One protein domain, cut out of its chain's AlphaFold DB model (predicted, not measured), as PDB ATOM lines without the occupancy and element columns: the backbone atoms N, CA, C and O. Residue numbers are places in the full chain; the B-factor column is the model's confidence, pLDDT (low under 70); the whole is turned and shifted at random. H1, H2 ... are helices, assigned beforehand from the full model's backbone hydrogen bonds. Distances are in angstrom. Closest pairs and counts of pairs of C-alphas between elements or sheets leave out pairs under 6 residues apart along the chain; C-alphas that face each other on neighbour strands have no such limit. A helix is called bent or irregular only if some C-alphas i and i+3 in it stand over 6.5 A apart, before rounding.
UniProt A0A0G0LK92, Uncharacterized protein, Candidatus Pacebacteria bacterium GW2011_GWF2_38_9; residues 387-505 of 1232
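Overview. This is residues 387 to 505 of the 1232 residues of an uncharacterized protein of Candidatus Pacebacteria bacterium GW2011_GWF2_38_9 (UniProt A0A0G0LK92). One long helix, H6, runs through a horseshoe made by the chain before it: H1 and H2 lie alongside H6, and the bent helix H3 sweeps on from H2 until its arm H3b crosses H6 on the side away from H1. The short helices H4 and H5 sit near the beginning of H6, while residues 500 to 505 stick out at its far end. The printed part has 119 residues with six named helices, H1 to H6 in order, and no named strand; its class is all helix. It is compact, with a radius of gyration of the C-alphas of 14.0 A, yet only just elongated, with spans of 49 by 25 by 24 A.

Arrangement. Begin with H6, residues 478 to 504. Look along H2, residues 402 to 416: it touches H6 at a shallow tilt of 5 degrees, opposite ways, the closest C-alphas being those of Glu 402 and Ile 495, 6.7 A apart. H1, residues 388 to 397, touches residues 480 to 491 of H6 at a shallow tilt of 12 degrees, the same way; the C-alphas of Ala 389 and Asn 483 come closest, at 6.2 A. H1 and H2, a helical hairpin, only just touch, with 3 pairs of C-alphas within 8 A, the closest those of Leu 396 and Leu 405, 6.9 A apart. H1, H2 and H6 form an up-and-down bundle, each running against the one before it. H3, residues 419 to 441, was assigned by its hydrogen bonds as one helix but is bent: C-alphas 431 and 434 are 6.6 A apart, and its arms H3a, residues 419 to 431, and H3b, residues 434 to 441, stand at a steep tilt of 51 degrees. H3a is apart from H6, but H3b touches residues 489 to 493 of H6 at a steep tilt of 55 degrees, with the C-alphas of Ile 440 and Arg 493 closest, at 5.7 A. H4, residues 458 to 465, and H5, residues 471 to 476, only just touch, with 3 pairs of C-alphas within 8 A, the closest those of Tyr 458 and Ala 471, 6.1 A apart. Every O i to N i+4 pair is within hydrogen-bond range in H1, H2, H3b, H4 and H5, against 7 of 9 in H3a and 22 of 23 in H6.

Along the chain. Find C-alpha 388 at (-12.476, -30.306, -42.197), where H1 begins; H2 then spans 21.4 A and H3a 18.6 A. H6 runs 39.4 A from C-alpha 478 at (-0.653, -27.310, -39.560) to C-alpha 504 at (-23.666, -9.784, -12.765).

Size, cuts and confidence. The two C-alphas farthest apart, those of Ala 472 and Gly 505, are 48.9 A apart. The printed part has no cut, and its one long link is residues 442 to 457, between H3 and H4. Mean pLDDT of the printed part is 75.5; 34 residues are under 70, among them 441 to 445 and 497 to 505.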
ATOM      1  N   ASN A 387     -13.325 -30.380 -46.340       66.69
ATOM      2  CA  ASN A 387     -14.425 -29.901 -45.506       66.69
ATOM      3  C   ASN A 387     -14.088 -29.857 -44.010       66.69
ATOM      4  O   ASN A 387     -14.945 -29.476 -43.215       66.69
ATOM      5  N   PHE A 388     -12.861 -30.202 -43.605       71.81
ATOM      6  CA  PHE A 388     -12.476 -30.306 -42.197       71.81
ATOM      7  C   PHE A 388     -12.795 -29.037 -41.387       71.81
ATOM      8  O   PHE A 388     -13.401 -29.123 -40.321       71.81
ATOM      9  N   ALA A 389     -12.459 -27.852 -41.912       66.56
ATOM     10  CA  ALA A 389     -12.735 -26.580 -41.240       66.56
ATOM     11  C   ALA A 389     -14.243 -26.330 -41.062       66.56
ATOM     12  O   ALA A 389     -14.679 -25.994 -39.965       66.56
ATOM     13  N   ARG A 390     -15.040 -26.581 -42.108       66.81
ATOM     14  CA  ARG A 390     -16.502 -26.412 -42.100       66.81
ATOM     15  C   ARG A 390     -17.187 -27.405 -41.153       66.81
ATOM     16  O   ARG A 390     -18.108 -27.036 -40.429       66.81
ATOM     17  N   ASN A 391     -16.709 -28.649 -41.124       72.12
ATOM     18  CA  ASN A 391     -17.215 -29.689 -40.232       72.12
ATOM     19  C   ASN A 391     -16.935 -29.325 -38.766       72.12
ATOM     20  O   ASN A 391     -17.843 -29.363 -37.937       72.12
ATOM     21  N   ILE A 392     -15.712 -28.884 -38.449       70.38
ATOM     22  CA  ILE A 392     -15.346 -28.470 -37.087       70.38
ATOM     23  C   ILE A 392     -16.096 -27.219 -36.635       70.38
ATOM     24  O   ILE A 392     -16.549 -27.182 -35.493       70.38
ATOM     25  N   GLU A 393     -16.257 -26.225 -37.509       67.50
ATOM     26  CA  GLU A 393     -17.030 -25.014 -37.219       67.50
ATOM     27  C   GLU A 393     -18.469 -25.368 -36.830       67.50
ATOM     28  O   GLU A 393     -18.914 -25.032 -35.733       67.50
ATOM     29  N   SER A 394     -19.146 -26.167 -37.663       70.62
ATOM     30  CA  SER A 394     -20.532 -26.582 -37.417       70.62
ATOM     31  C   SER A 394     -20.710 -27.371 -36.114       70.62
ATOM     32  O   SER A 394     -21.700 -27.192 -35.406       70.62
ATOM     33  N   GLU A 395     -19.744 -28.221 -35.755       72.06
ATOM     34  CA  GLU A 395     -19.823 -29.040 -34.547       72.06
ATOM     35  C   GLU A 395     -19.501 -28.247 -33.270       72.06
ATOM     36  O   GLU A 395     -20.144 -28.454 -32.235       72.06
ATOM     37  N   LEU A 396     -18.530 -27.328 -33.320       66.62
ATOM     38  CA  LEU A 396     -18.145 -26.509 -32.166       66.62
ATOM     39  C   LEU A 396     -19.133 -25.358 -31.903       66.62
ATOM     40  O   LEU A 396     -19.346 -24.993 -30.740       66.62
ATOM     41  N   ASP A 397     -19.801 -24.829 -32.933       65.50
ATOM     42  CA  ASP A 397     -20.764 -23.724 -32.811       65.50
ATOM     43  C   ASP A 397     -22.042 -24.087 -32.045       65.50
ATOM     44  O   ASP A 397     -22.682 -23.232 -31.419       65.50
ATOM     45  N   ILE A 398     -22.384 -25.372 -31.988       70.19
ATOM     46  CA  ILE A 398     -23.549 -25.857 -31.236       70.19
ATOM     47  C   ILE A 398     -23.244 -25.903 -29.725       70.19
ATOM     48  O   ILE A 398     -24.149 -25.888 -28.884       70.19
ATOM     49  N   ILE A 399     -21.967 -25.884 -29.324       75.00
ATOM     50  CA  ILE A 399     -21.566 -26.156 -27.941       75.00
ATOM     51  C   ILE A 399     -21.791 -24.945 -27.044       75.00
ATOM     52  O   ILE A 399     -21.040 -23.975 -27.069       75.00
ATOM     53  N   LYS A 400     -22.829 -24.976 -26.212       74.12
ATOM     54  CA  LYS A 400     -23.156 -23.879 -25.289       74.12
ATOM     55  C   LYS A 400     -22.431 -23.966 -23.940       74.12
ATOM     56  O   LYS A 400     -22.708 -23.136 -23.097       74.12
ATOM     57  N   ASN A 401     -21.546 -24.923 -23.682       80.50
ATOM     58  CA  ASN A 401     -20.935 -25.099 -22.355       80.50
ATOM     59  C   ASN A 401     -19.411 -25.240 -22.462       80.50
ATOM     60  O   ASN A 401     -18.943 -26.019 -23.290       80.50
ATOM     61  N   GLU A 402     -18.649 -24.537 -21.615       80.25
ATOM     62  CA  GLU A 402     -17.178 -24.559 -21.656       80.25
ATOM     63  C   GLU A 402     -16.600 -25.970 -21.461       80.25
ATOM     64  O   GLU A 402     -15.712 -26.389 -22.199       80.25
ATOM     65  N   SER A 403     -17.152 -26.756 -20.531       74.62
ATOM     66  CA  SER A 403     -16.691 -28.125 -20.269       74.62
ATOM     67  C   SER A 403     -16.884 -29.042 -21.476       74.62
ATOM     68  O   SER A 403     -16.057 -29.921 -21.706       74.62
ATOM     69  N   ARG A 404     -17.968 -28.851 -22.240       80.00
ATOM     70  CA  ARG A 404     -18.217 -29.621 -23.465       80.00
ATOM     71  C   ARG A 404     -17.342 -29.125 -24.615       80.00
ATOM     72  O   ARG A 404     -16.943 -29.926 -25.451       80.00
ATOM     73  N   LEU A 405     -17.022 -27.830 -24.644       84.06
ATOM     74  CA  LEU A 405     -16.138 -27.247 -25.652       84.06
ATOM     75  C   LEU A 405     -14.725 -27.812 -25.509       84.06
ATOM     76  O   LEU A 405     -14.138 -28.229 -26.501       84.06
ATOM     77  N   ASP A 406     -14.219 -27.883 -24.276       81.25
ATOM     78  CA  ASP A 406     -12.930 -28.507 -23.971       81.25
ATOM     79  C   ASP A 406     -12.916 -29.987 -24.391       81.25
ATOM     80  O   ASP A 406     -11.968 -30.438 -25.028       81.25
ATOM     81  N   GLU A 407     -13.973 -30.742 -24.079       82.31
ATOM     82  CA  GLU A 407     -14.085 -32.163 -24.428       82.31
ATOM     83  C   GLU A 407     -14.062 -32.401 -25.945       82.31
ATOM     84  O   GLU A 407     -13.218 -33.158 -26.427       82.31
ATOM     85  N   VAL A 408     -14.926 -31.712 -26.703       80.81
ATOM     86  CA  VAL A 408     -15.012 -31.867 -28.167       80.81
ATOM     87  C   VAL A 408     -13.740 -31.366 -28.846       80.81
ATOM     88  O   VAL A 408     -13.261 -31.976 -29.798       80.81
ATOM     89  N   PHE A 409     -13.132 -30.298 -28.330       84.81
ATOM     90  CA  PHE A 409     -11.839 -29.834 -28.814       84.81
ATOM     91  C   PHE A 409     -10.752 -30.907 -28.665       84.81
ATOM     92  O   PHE A 409     -10.025 -31.175 -29.620       84.81
ATOM     93  N   PHE A 410     -10.658 -31.562 -27.501       82.19
ATOM     94  CA  PHE A 410      -9.685 -32.639 -27.292       82.19
ATOM     95  C   PHE A 410     -10.005 -33.905 -28.096       82.19
ATOM     96  O   PHE A 410      -9.075 -34.586 -28.523       82.19
ATOM     97  N   GLU A 411     -11.282 -34.207 -28.329       83.62
ATOM     98  CA  GLU A 411     -11.724 -35.308 -29.195       83.62
ATOM     99  C   GLU A 411     -11.346 -35.066 -30.666       83.62
ATOM    100  O   GLU A 411     -10.836 -35.952 -31.348       83.62
ATOM    101  N   LYS A 412     -11.519 -33.844 -31.173       83.62
ATOM    102  CA  LYS A 412     -11.098 -33.508 -32.542       83.62
ATOM    103  C   LYS A 412      -9.587 -33.497 -32.680       83.62
ATOM    104  O   LYS A 412      -9.053 -33.998 -33.663       83.62
ATOM    105  N   LEU A 413      -8.892 -33.009 -31.659       80.38
ATOM    106  CA  LEU A 413      -7.440 -33.056 -31.598       80.38
ATOM    107  C   LEU A 413      -6.901 -34.495 -31.595       80.38
ATOM    108  O   LEU A 413      -5.862 -34.760 -32.200       80.38
ATOM    109  N   SER A 414      -7.600 -35.428 -30.935       76.00
ATOM    110  CA  SER A 414      -7.213 -36.841 -30.923       76.00
ATOM    111  C   SER A 414      -7.443 -37.534 -32.266       76.00
ATOM    112  O   SER A 414      -6.708 -38.461 -32.594       76.00
ATOM    113  N   GLY A 415      -8.371 -37.032 -33.086       79.44
ATOM    114  CA  GLY A 415      -8.550 -37.471 -34.473       79.44
ATOM    115  C   GLY A 415      -7.436 -37.034 -35.435       79.44
ATOM    116  O   GLY A 415      -7.263 -37.666 -36.474       79.44
ATOM    117  N   ILE A 416      -6.671 -35.989 -35.100       78.06
ATOM    118  CA  ILE A 416      -5.622 -35.421 -35.971       78.06
ATOM    119  C   ILE A 416      -4.258 -36.089 -35.731       78.06
ATOM    120  O   ILE A 416      -3.441 -36.164 -36.640       78.06
ATOM    121  N   ALA A 417      -3.987 -36.580 -34.518       75.81
ATOM    122  CA  ALA A 417      -2.650 -37.015 -34.117       75.81
ATOM    123  C   ALA A 417      -2.623 -38.437 -33.538       75.81
ATOM    124  O   ALA A 417      -3.582 -38.892 -32.914       75.81
ATOM    125  N   SER A 418      -1.491 -39.136 -33.699       77.19
ATOM    126  CA  SER A 418      -1.303 -40.481 -33.129       77.19
ATOM    127  C   SER A 418      -1.350 -40.451 -31.592       77.19
ATOM    128  O   SER A 418      -1.017 -39.432 -30.994       77.19
ATOM    129  N   GLU A 419      -1.712 -41.551 -30.917       71.19
ATOM    130  CA  GLU A 419      -1.856 -41.597 -29.441       71.19
ATOM    131  C   GLU A 419      -0.648 -41.031 -28.661       71.19
ATOM    132  O   GLU A 419      -0.813 -40.385 -27.623       71.19
ATOM    133  N   VAL A 420       0.579 -41.230 -29.160       62.94
ATOM    134  CA  VAL A 420       1.814 -40.705 -28.536       62.94
ATOM    135  C   VAL A 420       1.913 -39.181 -28.673       62.94
ATOM    136  O   VAL A 420       2.438 -38.497 -27.787       62.94
ATOM    137  N   ASP A 421       1.376 -38.642 -29.759       67.12
ATOM    138  CA  ASP A 421       1.376 -37.219 -30.076       67.12
ATOM    139  C   ASP A 421       0.207 -36.512 -29.393       67.12
ATOM    140  O   ASP A 421       0.362 -35.385 -28.934       67.12
ATOM    141  N   GLN A 422      -0.918 -37.200 -29.187       69.38
ATOM    142  CA  GLN A 422      -2.073 -36.681 -28.452       69.38
ATOM    143  C   GLN A 422      -1.693 -36.175 -27.063       69.38
ATOM    144  O   GLN A 422      -2.099 -35.082 -26.674       69.38
ATOM    145  N   PHE A 423      -0.874 -36.923 -26.318       75.12
ATOM    146  CA  PHE A 423      -0.422 -36.484 -24.997       75.12
ATOM    147  C   PHE A 423       0.414 -35.201 -25.074       75.12
ATOM    148  O   PHE A 423       0.230 -34.284 -24.270       75.12
ATOM    149  N   LYS A 424       1.309 -35.110 -26.062       72.25
ATOM    150  CA  LYS A 424       2.190 -33.956 -26.256       72.25
ATOM    151  C   LYS A 424       1.431 -32.723 -26.735       72.25
ATOM    152  O   LYS A 424       1.654 -31.640 -26.202       72.25
ATOM    153  N   ILE A 425       0.506 -32.883 -27.678       66.06
ATOM    154  CA  ILE A 425      -0.346 -31.798 -28.173       66.06
ATOM    155  C   ILE A 425      -1.308 -31.348 -27.069       66.06
ATOM    156  O   ILE A 425      -1.462 -30.150 -26.844       66.06
ATOM    157  N   ARG A 426      -1.869 -32.282 -26.290       72.75
ATOM    158  CA  ARG A 426      -2.679 -31.958 -25.109       72.75
ATOM    159  C   ARG A 426      -1.879 -31.148 -24.092       72.75
ATOM    160  O   ARG A 426      -2.388 -30.145 -23.606       72.75
ATOM    161  N   GLN A 427      -0.630 -31.518 -23.799       74.81
ATOM    162  CA  GLN A 427       0.230 -30.707 -22.928       74.81
ATOM    163  C   GLN A 427       0.562 -29.337 -23.527       74.81
ATOM    164  O   GLN A 427       0.543 -28.344 -22.799       74.81
ATOM    165  N   ALA A 428       0.830 -29.266 -24.833       66.88
ATOM    166  CA  ALA A 428       1.103 -28.017 -25.541       66.88
ATOM    167  C   ALA A 428      -0.077 -27.045 -25.423       66.88
ATOM    168  O   ALA A 428       0.099 -25.881 -25.068       66.88
ATOM    169  N   ILE A 429      -1.295 -27.549 -25.629       65.31
ATOM    170  CA  ILE A 429      -2.506 -26.735 -25.582       65.31
ATOM    171  C   ILE A 429      -2.907 -26.411 -24.150       65.31
ATOM    172  O   ILE A 429      -3.274 -25.277 -23.891       65.31
ATOM    173  N   VAL A 430      -2.760 -27.328 -23.189       72.06
ATOM    174  CA  VAL A 430      -2.960 -27.002 -21.764       72.06
ATOM    175  C   VAL A 430      -1.984 -25.907 -21.313       72.06
ATOM    176  O   VAL A 430      -2.379 -25.011 -20.573       72.06
ATOM    177  N   SER A 431      -0.743 -25.923 -21.810       69.19
ATOM    178  CA  SER A 431       0.253 -24.879 -21.522       69.19
ATOM    179  C   SER A 431      -0.085 -23.545 -22.203       69.19
ATOM    180  O   SER A 431       0.064 -22.490 -21.592       69.19
ATOM    181  N   GLY A 432      -0.584 -23.584 -23.445       67.81
ATOM    182  CA  GLY A 432      -1.037 -22.404 -24.191       67.81
ATOM    183  C   GLY A 432      -2.428 -21.890 -23.792       67.81
ATOM    184  O   GLY A 432      -2.754 -20.743 -24.088       67.81
ATOM    185  N   LYS A 433      -3.240 -22.689 -23.086       74.94
ATOM    186  CA  LYS A 433      -4.624 -22.368 -22.688       74.94
ATOM    187  C   LYS A 433      -4.679 -21.091 -21.859       74.94
ATOM    188  O   LYS A 433      -5.463 -20.206 -22.175       74.94
ATOM    189  N   ALA A 434      -3.787 -20.952 -20.877       69.38
ATOM    190  CA  ALA A 434      -3.697 -19.743 -20.060       69.38
ATOM    191  C   ALA A 434      -3.377 -18.492 -20.901       69.38
ATOM    192  O   ALA A 434      -3.882 -17.408 -20.627       69.38
ATOM    193  N   TYR A 435      -2.560 -18.637 -21.947       69.62
ATOM    194  CA  TYR A 435      -2.230 -17.541 -22.856       69.62
ATOM    195  C   TYR A 435      -3.414 -17.177 -23.766       69.62
ATOM    196  O   TYR A 435      -3.759 -16.002 -23.868       69.62
ATOM    197  N   ILE A 436      -4.098 -18.172 -24.345       73.12
ATOM    198  CA  ILE A 436      -5.328 -17.971 -25.130       73.12
ATOM    199  C   ILE A 436      -6.416 -17.307 -24.275       73.12
ATOM    200  O   ILE A 436      -7.057 -16.365 -24.723       73.12
ATOM    201  N   GLU A 437      -6.598 -17.735 -23.025       74.12
ATOM    202  CA  GLU A 437      -7.574 -17.151 -22.098       74.12
ATOM    203  C   GLU A 437      -7.284 -15.683 -21.783       74.12
ATOM    204  O   GLU A 437      -8.202 -14.863 -21.788       74.12
ATOM    205  N   VAL A 438      -6.014 -15.322 -21.569       65.31
ATOM    206  CA  VAL A 438      -5.613 -13.918 -21.376       65.31
ATOM    207  C   VAL A 438      -5.963 -13.080 -22.606       65.31
ATOM    208  O   VAL A 438      -6.461 -11.965 -22.463       65.31
ATOM    209  N   LEU A 439      -5.751 -13.615 -23.806       66.00
ATOM    210  CA  LEU A 439      -6.043 -12.909 -25.051       66.00
ATOM    211  C   LEU A 439      -7.548 -12.807 -25.329       66.00
ATOM    212  O   LEU A 439      -8.009 -11.747 -25.750       66.00
ATOM    213  N   ILE A 440      -8.324 -13.848 -25.005       70.56
ATOM    214  CA  ILE A 440      -9.795 -13.819 -25.020       70.56
ATOM    215  C   ILE A 440     -10.314 -12.706 -24.106       70.56
ATOM    216  O   ILE A 440     -11.113 -11.878 -24.544       70.56
ATOM    217  N   GLN A 441      -9.821 -12.642 -22.868       62.38
ATOM    218  CA  GLN A 441     -10.226 -11.632 -21.880       62.38
ATOM    219  C   GLN A 441      -9.833 -10.206 -22.286       62.38
ATOM    220  O   GLN A 441     -10.448  -9.242 -21.840       62.38
ATOM    221  N   GLN A 442      -8.811 -10.058 -23.131       54.25
ATOM    222  CA  GLN A 442      -8.373  -8.775 -23.687       54.25
ATOM    223  C   GLN A 442      -9.083  -8.412 -25.002       54.25
ATOM    224  O   GLN A 442      -8.758  -7.395 -25.610       54.25
ATOM    225  N   GLY A 443     -10.035  -9.234 -25.459       56.97
ATOM    226  CA  GLY A 443     -10.772  -9.014 -26.703       56.97
ATOM    227  C   GLY A 443      -9.949  -9.249 -27.973       56.97
ATOM    228  O   GLY A 443     -10.405  -8.896 -29.064       56.97
ATOM    229  N   VAL A 444      -8.762  -9.854 -27.854       65.25
ATOM    230  CA  VAL A 444      -7.856 -10.105 -28.977       65.25
ATOM    231  C   VAL A 444      -8.433 -11.229 -29.852       65.25
ATOM    232  O   VAL A 444      -8.799 -12.288 -29.327       65.25
ATOM    233  N   PRO A 445      -8.562 -11.021 -31.173       68.50
ATOM    234  CA  PRO A 445      -9.045 -12.048 -32.091       68.50
ATOM    235  C   PRO A 445      -7.973 -13.135 -32.327       68.50
ATOM    236  O   PRO A 445      -6.779 -12.817 -32.308       68.50
ATOM    237  N   PRO A 446      -8.352 -14.408 -32.560       75.06
ATOM    238  CA  PRO A 446      -7.395 -15.491 -32.825       75.06
ATOM    239  C   PRO A 446      -6.510 -15.234 -34.051       75.06
ATOM    240  O   PRO A 446      -5.360 -15.679 -34.085       75.06
ATOM    241  N   GLU A 447      -6.998 -14.442 -35.006       79.31
ATOM    242  CA  GLU A 447      -6.284 -13.992 -36.204       79.31
ATOM    243  C   GLU A 447      -5.030 -13.154 -35.869       79.31
ATOM    244  O   GLU A 447      -4.119 -13.028 -36.684       79.31
ATOM    245  N   TYR A 448      -4.915 -12.625 -34.645       71.12
ATOM    246  CA  TYR A 448      -3.691 -11.970 -34.172       71.12
ATOM    247  C   TYR A 448      -2.525 -12.959 -34.012       71.12
ATOM    248  O   TYR A 448      -1.367 -12.626 -34.257       71.12
ATOM    249  N   ILE A 449      -2.831 -14.192 -33.601       69.12
ATOM    250  CA  ILE A 449      -1.844 -15.255 -33.384       69.12
ATOM    251  C   ILE A 449      -1.696 -16.127 -34.626       69.12
ATOM    252  O   ILE A 449      -0.582 -16.515 -34.998       69.12
ATOM    253  N   ILE A 450      -2.822 -16.411 -35.275       85.00
ATOM    254  CA  ILE A 450      -2.923 -17.270 -36.448       85.00
ATOM    255  C   ILE A 450      -3.623 -16.467 -37.556       85.00
ATOM    256  O   ILE A 450      -4.814 -16.659 -37.779       85.00
ATOM    257  N   PRO A 451      -2.914 -15.544 -38.241       65.38
ATOM    258  CA  PRO A 451      -3.529 -14.660 -39.239       65.38
ATOM    259  C   PRO A 451      -4.107 -15.412 -40.432       65.38
ATOM    260  O   PRO A 451      -5.054 -14.956 -41.057       65.38
ATOM    261  N   ASP A 452      -3.501 -16.554 -40.749       78.06
ATOM    262  CA  ASP A 452      -3.935 -17.461 -41.795       78.06
ATOM    263  C   ASP A 452      -3.546 -18.892 -41.374       78.06
ATOM    264  O   ASP A 452      -2.355 -19.141 -41.129       78.06
ATOM    265  N   PRO A 453      -4.511 -19.827 -41.289       82.44
ATOM    266  CA  PRO A 453      -4.258 -21.233 -40.982       82.44
ATOM    267  C   PRO A 453      -3.183 -21.882 -41.861       82.44
ATOM    268  O   PRO A 453      -2.376 -22.677 -41.376       82.44
ATOM    269  N   ARG A 454      -3.097 -21.491 -43.138       83.94
ATOM    270  CA  ARG A 454      -2.132 -22.039 -44.110       83.94
ATOM    271  C   ARG A 454      -0.704 -21.573 -43.843       83.94
ATOM    272  O   ARG A 454       0.261 -22.281 -44.162       83.94
ATOM    273  N   ASN A 455      -0.574 -20.396 -43.233       80.44
ATOM    274  CA  ASN A 455       0.687 -19.750 -42.877       80.44
ATOM    275  C   ASN A 455       1.056 -19.935 -41.398       80.44
ATOM    276  O   ASN A 455       2.003 -19.307 -40.914       80.44
ATOM    277  N   PHE A 456       0.338 -20.795 -40.672       89.62
ATOM    278  CA  PHE A 456       0.696 -21.146 -39.309       89.62
ATOM    279  C   PHE A 456       1.959 -22.014 -39.316       89.62
ATOM    280  O   PHE A 456       1.919 -23.206 -39.606       89.62
ATOM    281  N   ASP A 457       3.110 -21.383 -39.076       90.44
ATOM    282  CA  ASP A 457       4.409 -22.048 -39.093       90.44
ATOM    283  C   ASP A 457       4.803 -22.625 -37.723       90.44
ATOM    284  O   ASP A 457       4.347 -22.188 -36.664       90.44
ATOM    285  N   TYR A 458       5.703 -23.608 -37.750       89.44
ATOM    286  CA  TYR A 458       6.129 -24.326 -36.553       89.44
ATOM    287  C   TYR A 458       6.792 -23.421 -35.509       89.44
ATOM    288  O   TYR A 458       6.625 -23.645 -34.314       89.44
ATOM    289  N   ASN A 459       7.510 -22.367 -35.916       84.38
ATOM    290  CA  ASN A 459       8.139 -21.464 -34.951       84.38
ATOM    291  C   ASN A 459       7.083 -20.654 -34.199       84.38
ATOM    292  O   ASN A 459       7.220 -20.455 -32.993       84.38
ATOM    293  N   ARG A 460       6.013 -20.220 -34.879       82.19
ATOM    294  CA  ARG A 460       4.858 -19.603 -34.210       82.19
ATOM    295  C   ARG A 460       4.217 -20.576 -33.237       82.19
ATOM    296  O   ARG A 460       4.051 -20.217 -32.076       82.19
ATOM    297  N   PHE A 461       3.947 -21.809 -33.669       86.81
ATOM    298  CA  PHE A 461       3.400 -22.842 -32.789       86.81
ATOM    299  C   PHE A 461       4.269 -23.052 -31.540       86.81
ATOM    300  O   PHE A 461       3.758 -22.986 -30.427       86.81
ATOM    301  N   VAL A 462       5.586 -23.204 -31.701       82.62
ATOM    302  CA  VAL A 462       6.528 -23.383 -30.585       82.62
ATOM    303  C   VAL A 462       6.565 -22.167 -29.657       82.62
ATOM    304  O   VAL A 462       6.652 -22.336 -28.442       82.62
ATOM    305  N   ASN A 463       6.461 -20.949 -30.193       76.06
ATOM    306  CA  ASN A 463       6.429 -19.732 -29.379       76.06
ATOM    307  C   ASN A 463       5.174 -19.640 -28.498       76.06
ATOM    308  O   ASN A 463       5.238 -19.055 -27.420       76.06
ATOM    309  N   ILE A 464       4.047 -20.199 -28.948       73.38
ATOM    310  CA  ILE A 464       2.753 -20.109 -28.256       73.38
ATOM    311  C   ILE A 464       2.521 -21.318 -27.339       73.38
ATOM    312  O   ILE A 464       2.080 -21.171 -26.203       73.38
ATOM    313  N   PHE A 465       2.820 -22.520 -27.836       79.31
ATOM    314  CA  PHE A 465       2.449 -23.803 -27.227       79.31
ATOM    315  C   PHE A 465       3.660 -24.616 -26.734       79.31
ATOM    316  O   PHE A 465       3.506 -25.709 -26.178       79.31
ATOM    317  N   GLY A 466       4.874 -24.088 -26.911       80.25
ATOM    318  CA  GLY A 466       6.125 -24.763 -26.573       80.25
ATOM    319  C   GLY A 466       6.544 -25.820 -27.600       80.25
ATOM    320  O   GLY A 466       5.821 -26.159 -28.533       80.25
ATOM    321  N   ASN A 467       7.742 -26.381 -27.417       84.19
ATOM    322  CA  ASN A 467       8.348 -27.347 -28.344       84.19
ATOM    323  C   ASN A 467       7.858 -28.794 -28.137       84.19
ATOM    324  O   ASN A 467       8.648 -29.739 -28.137       84.19
ATOM    325  N   ASN A 468       6.565 -28.956 -27.860       77.62
ATOM    326  CA  ASN A 468       5.984 -30.230 -27.441       77.62
ATOM    327  C   ASN A 468       5.617 -31.132 -28.628       77.62
ATOM    328  O   ASN A 468       5.671 -32.348 -28.493       77.62
ATOM    329  N   LEU A 469       5.292 -30.561 -29.789       80.44
ATOM    330  CA  LEU A 469       5.051 -31.292 -31.038       80.44
ATOM    331  C   LEU A 469       6.313 -31.246 -31.901       80.44
ATOM    332  O   LEU A 469       6.988 -30.219 -31.881       80.44
ATOM    333  N   ASP A 470       6.658 -32.295 -32.652       84.19
ATOM    334  CA  ASP A 470       7.787 -32.200 -33.587       84.19
ATOM    335  C   ASP A 470       7.406 -31.457 -34.879       84.19
ATOM    336  O   ASP A 470       6.240 -31.386 -35.267       84.19
ATOM    337  N   ALA A 471       8.405 -30.870 -35.543       87.69
ATOM    338  CA  ALA A 471       8.184 -30.037 -36.722       87.69
ATOM    339  C   ALA A 471       7.550 -30.799 -37.893       87.69
ATOM    340  O   ALA A 471       6.798 -30.208 -38.662       87.69
ATOM    341  N   ALA A 472       7.864 -32.087 -38.064       87.06
ATOM    342  CA  ALA A 472       7.332 -32.877 -39.168       87.06
ATOM    343  C   ALA A 472       5.844 -33.179 -38.947       87.06
ATOM    344  O   ALA A 472       5.049 -33.001 -39.866       87.06
ATOM    345  N   GLN A 473       5.471 -33.538 -37.719       79.56
ATOM    346  CA  GLN A 473       4.085 -33.773 -37.316       79.56
ATOM    347  C   GLN A 473       3.243 -32.499 -37.352       79.56
ATOM    348  O   GLN A 473       2.132 -32.515 -37.870       79.56
ATOM    349  N   PHE A 474       3.783 -31.380 -36.859       88.88
ATOM    350  CA  PHE A 474       3.103 -30.095 -36.977       88.88
ATOM    351  C   PHE A 474       2.858 -29.731 -38.443       88.88
ATOM    352  O   PHE A 474       1.743 -29.389 -38.806       88.88
ATOM    353  N   ASN A 475       3.878 -29.834 -39.303       89.06
ATOM    354  CA  ASN A 475       3.742 -29.463 -40.712       89.06
ATOM    355  C   ASN A 475       2.758 -30.358 -41.478       89.06
ATOM    356  O   ASN A 475       2.170 -29.881 -42.446       89.06
ATOM    357  N   ALA A 476       2.576 -31.613 -41.054       87.06
ATOM    358  CA  ALA A 476       1.601 -32.528 -41.642       87.06
ATOM    359  C   ALA A 476       0.144 -32.141 -41.335       87.06
ATOM    360  O   ALA A 476      -0.727 -32.475 -42.125       87.06
ATOM    361  N   HIS A 477      -0.100 -31.420 -40.232       87.62
ATOM    362  CA  HIS A 477      -1.444 -31.067 -39.752       87.62
ATOM    363  C   HIS A 477      -1.607 -29.577 -39.421       87.62
ATOM    364  O   HIS A 477      -2.415 -29.189 -38.573       87.62
ATOM    365  N   LYS A 478      -0.767 -28.711 -39.997       89.44
ATOM    366  CA  LYS A 478      -0.653 -27.310 -39.560       89.44
ATOM    367  C   LYS A 478      -1.955 -26.530 -39.738       89.44
ATOM    368  O   LYS A 478      -2.274 -25.697 -38.894       89.44
ATOM    369  N   GLU A 479      -2.701 -26.811 -40.805       87.81
ATOM    370  CA  GLU A 479      -3.939 -26.112 -41.146       87.81
ATOM    371  C   GLU A 479      -5.093 -26.626 -40.282       87.81
ATOM    372  O   GLU A 479      -5.866 -25.832 -39.749       87.81
ATOM    373  N   GLU A 480      -5.152 -27.935 -40.036       89.44
ATOM    374  CA  GLU A 480      -6.121 -28.565 -39.141       89.44
ATOM    375  C   GLU A 480      -5.942 -28.096 -37.693       89.44
ATOM    376  O   GLU A 480      -6.910 -27.701 -37.040       89.44
ATOM    377  N   ILE A 481      -4.696 -28.070 -37.206       87.50
ATOM    378  CA  ILE A 481      -4.347 -27.582 -35.865       87.50
ATOM    379  C   ILE A 481      -4.664 -26.087 -35.741       87.50
ATOM    380  O   ILE A 481      -5.247 -25.668 -34.741       87.50
ATOM    381  N   ALA A 482      -4.311 -25.280 -36.747       88.75
ATOM    382  CA  ALA A 482      -4.606 -23.850 -36.767       88.75
ATOM    383  C   ALA A 482      -6.111 -23.563 -36.701       88.75
ATOM    384  O   ALA A 482      -6.553 -22.794 -35.847       88.75
ATOM    385  N   ASN A 483      -6.892 -24.210 -37.569       87.38
ATOM    386  CA  ASN A 483      -8.342 -24.052 -37.622       87.38
ATOM    387  C   ASN A 483      -8.995 -24.479 -36.306       87.38
ATOM    388  O   ASN A 483      -9.785 -23.730 -35.737       87.38
ATOM    389  N   LEU A 484      -8.601 -25.632 -35.759       87.44
ATOM    390  CA  LEU A 484      -9.127 -26.123 -34.487       87.44
ATOM    391  C   LEU A 484      -8.857 -25.140 -33.327       87.44
ATOM    392  O   LEU A 484      -9.754 -24.881 -32.523       87.44
ATOM    393  N   ILE A 485      -7.662 -24.537 -33.260       86.12
ATOM    394  CA  ILE A 485      -7.322 -23.505 -32.260       86.12
ATOM    395  C   ILE A 485      -8.162 -22.232 -32.455       86.12
ATOM    396  O   ILE A 485      -8.667 -21.685 -31.471       86.12
ATOM    397  N   ILE A 486      -8.322 -21.761 -33.697       86.19
ATOM    398  CA  ILE A 486      -9.128 -20.572 -34.020       86.19
ATOM    399  C   ILE A 486     -10.582 -20.779 -33.582       86.19
ATOM    400  O   ILE A 486     -11.136 -19.921 -32.890       86.19
ATOM    401  N   PHE A 487     -11.187 -21.919 -33.926       84.69
ATOM    402  CA  PHE A 487     -12.577 -22.212 -33.572       84.69
ATOM    403  C   PHE A 487     -12.779 -22.342 -32.062       84.69
ATOM    404  O   PHE A 487     -13.696 -21.730 -31.508       84.69
ATOM    405  N   TYR A 488     -11.882 -23.052 -31.371       86.19
ATOM    406  CA  TYR A 488     -11.905 -23.136 -29.909       86.19
ATOM    407  C   TYR A 488     -11.868 -21.757 -29.256       86.19
ATOM    408  O   TYR A 488     -12.667 -21.462 -28.367       86.19
ATOM    409  N   TRP A 489     -10.978 -20.884 -29.732       88.75
ATOM    410  CA  TRP A 489     -10.857 -19.521 -29.231       88.75
ATOM    411  C   TRP A 489     -12.141 -18.720 -29.454       88.75
ATOM    412  O   TRP A 489     -12.674 -18.149 -28.497       88.75
ATOM    413  N   LYS A 490     -12.661 -18.687 -30.692       84.81
ATOM    414  CA  LYS A 490     -13.902 -17.966 -31.030       84.81
ATOM    415  C   LYS A 490     -15.055 -18.422 -30.146       84.81
ATOM    416  O   LYS A 490     -15.741 -17.591 -29.544       84.81
ATOM    417  N   ARG A 491     -15.220 -19.737 -29.991       87.12
ATOM    418  CA  ARG A 491     -16.326 -20.284 -29.213       87.12
ATOM    419  C   ARG A 491     -16.180 -20.037 -27.719       87.12
ATOM    420  O   ARG A 491     -17.146 -19.649 -27.064       87.12
ATOM    421  N   LYS A 492     -14.973 -20.200 -27.180       84.62
ATOM    422  CA  LYS A 492     -14.691 -19.942 -25.766       84.62
ATOM    423  C   LYS A 492     -14.935 -18.482 -25.397       84.62
ATOM    424  O   LYS A 492     -15.521 -18.210 -24.353       84.62
ATOM    425  N   ARG A 493     -14.580 -17.549 -26.287       80.19
ATOM    426  CA  ARG A 493     -14.924 -16.126 -26.147       80.19
ATOM    427  C   ARG A 493     -16.437 -15.913 -26.078       80.19
ATOM    428  O   ARG A 493     -16.896 -15.228 -25.173       80.19
ATOM    429  N   ALA A 494     -17.206 -16.526 -26.978       73.94
ATOM    430  CA  ALA A 494     -18.665 -16.404 -26.982       73.94
ATOM    431  C   ALA A 494     -19.315 -16.945 -25.692       73.94
ATOM    432  O   ALA A 494     -20.216 -16.315 -25.139       73.94
ATOM    433  N   ILE A 495     -18.836 -18.089 -25.185       78.94
ATOM    434  CA  ILE A 495     -19.303 -18.670 -23.914       78.94
ATOM    435  C   ILE A 495     -18.982 -17.733 -22.746       78.94
ATOM    436  O   ILE A 495     -19.884 -17.406 -21.977       78.94
ATOM    437  N   TRP A 496     -17.740 -17.247 -22.665       74.94
ATOM    438  CA  TRP A 496     -17.287 -16.338 -21.611       74.94
ATOM    439  C   TRP A 496     -18.099 -15.037 -21.572       74.94
ATOM    440  O   TRP A 496     -18.570 -14.634 -20.511       74.94
ATOM    441  N   THR A 497     -18.340 -14.410 -22.730       64.69
ATOM    442  CA  THR A 497     -19.165 -13.195 -22.829       64.69
ATOM    443  C   THR A 497     -20.591 -13.435 -22.332       64.69
ATOM    444  O   THR A 497     -21.149 -12.595 -21.624       64.69
ATOM    445  N   ARG A 498     -21.184 -14.590 -22.652       69.12
ATOM    446  CA  ARG A 498     -22.549 -14.925 -22.231       69.12
ATOM    447  C   ARG A 498     -22.650 -15.214 -20.732       69.12
ATOM    448  O   ARG A 498     -23.572 -14.717 -20.096       69.12
ATOM    449  N   GLU A 499     -21.732 -16.000 -20.173       67.88
ATOM    450  CA  GLU A 499     -21.728 -16.343 -18.740       67.88
ATOM    451  C   GLU A 499     -21.495 -15.100 -17.867       67.88
ATOM    452  O   GLU A 499     -22.233 -14.872 -16.912       67.88
ATOM    453  N   PHE A 500     -20.562 -14.230 -18.264       56.72
ATOM    454  CA  PHE A 500     -20.308 -12.962 -17.576       56.72
ATOM    455  C   PHE A 500     -21.534 -12.033 -17.574       56.72
ATOM    456  O   PHE A 500     -21.857 -11.427 -16.552       56.72
ATOM    457  N   SER A 501     -22.258 -11.966 -18.698       49.25
ATOM    458  CA  SER A 501     -23.487 -11.163 -18.825       49.25
ATOM    459  C   SER A 501     -24.630 -11.685 -17.941       49.25
ATOM    460  O   SER A 501     -25.459 -10.910 -17.468       49.25
ATOM    461  N   GLN A 502     -24.682 -12.999 -17.699       47.44
ATOM    462  CA  GLN A 502     -25.716 -13.638 -16.877       47.44
ATOM    463  C   GLN A 502     -25.464 -13.497 -15.369       47.44
ATOM    464  O   GLN A 502     -26.428 -13.389 -14.614       47.44
ATOM    465  N   GLU A 503     -24.203 -13.495 -14.924       42.41
ATOM    466  CA  GLU A 503     -23.858 -13.564 -13.495       42.41
ATOM    467  C   GLU A 503     -23.959 -12.215 -12.764       42.41
ATOM    468  O   GLU A 503     -24.282 -12.191 -11.576       42.41
ATOM    469  N   PHE A 504     -23.725 -11.086 -13.443       44.44
ATOM    470  CA  PHE A 504     -23.666  -9.784 -12.765       44.44
ATOM    471  C   PHE A 504     -24.861  -8.871 -12.996       44.44
ATOM    472  O   PHE A 504     -25.112  -8.046 -12.127       44.44
ATOM    473  N   GLY A 505     -25.623  -9.011 -14.087       45.69
ATOM    474  CA  GLY A 505     -26.930  -8.359 -14.266       45.69
ATOM    475  C   GLY A 505     -27.019  -6.856 -13.944       45.69
ATOM    476  O   GLY A 505     -28.125  -6.359 -13.753       45.69
TER     477      GLY A 505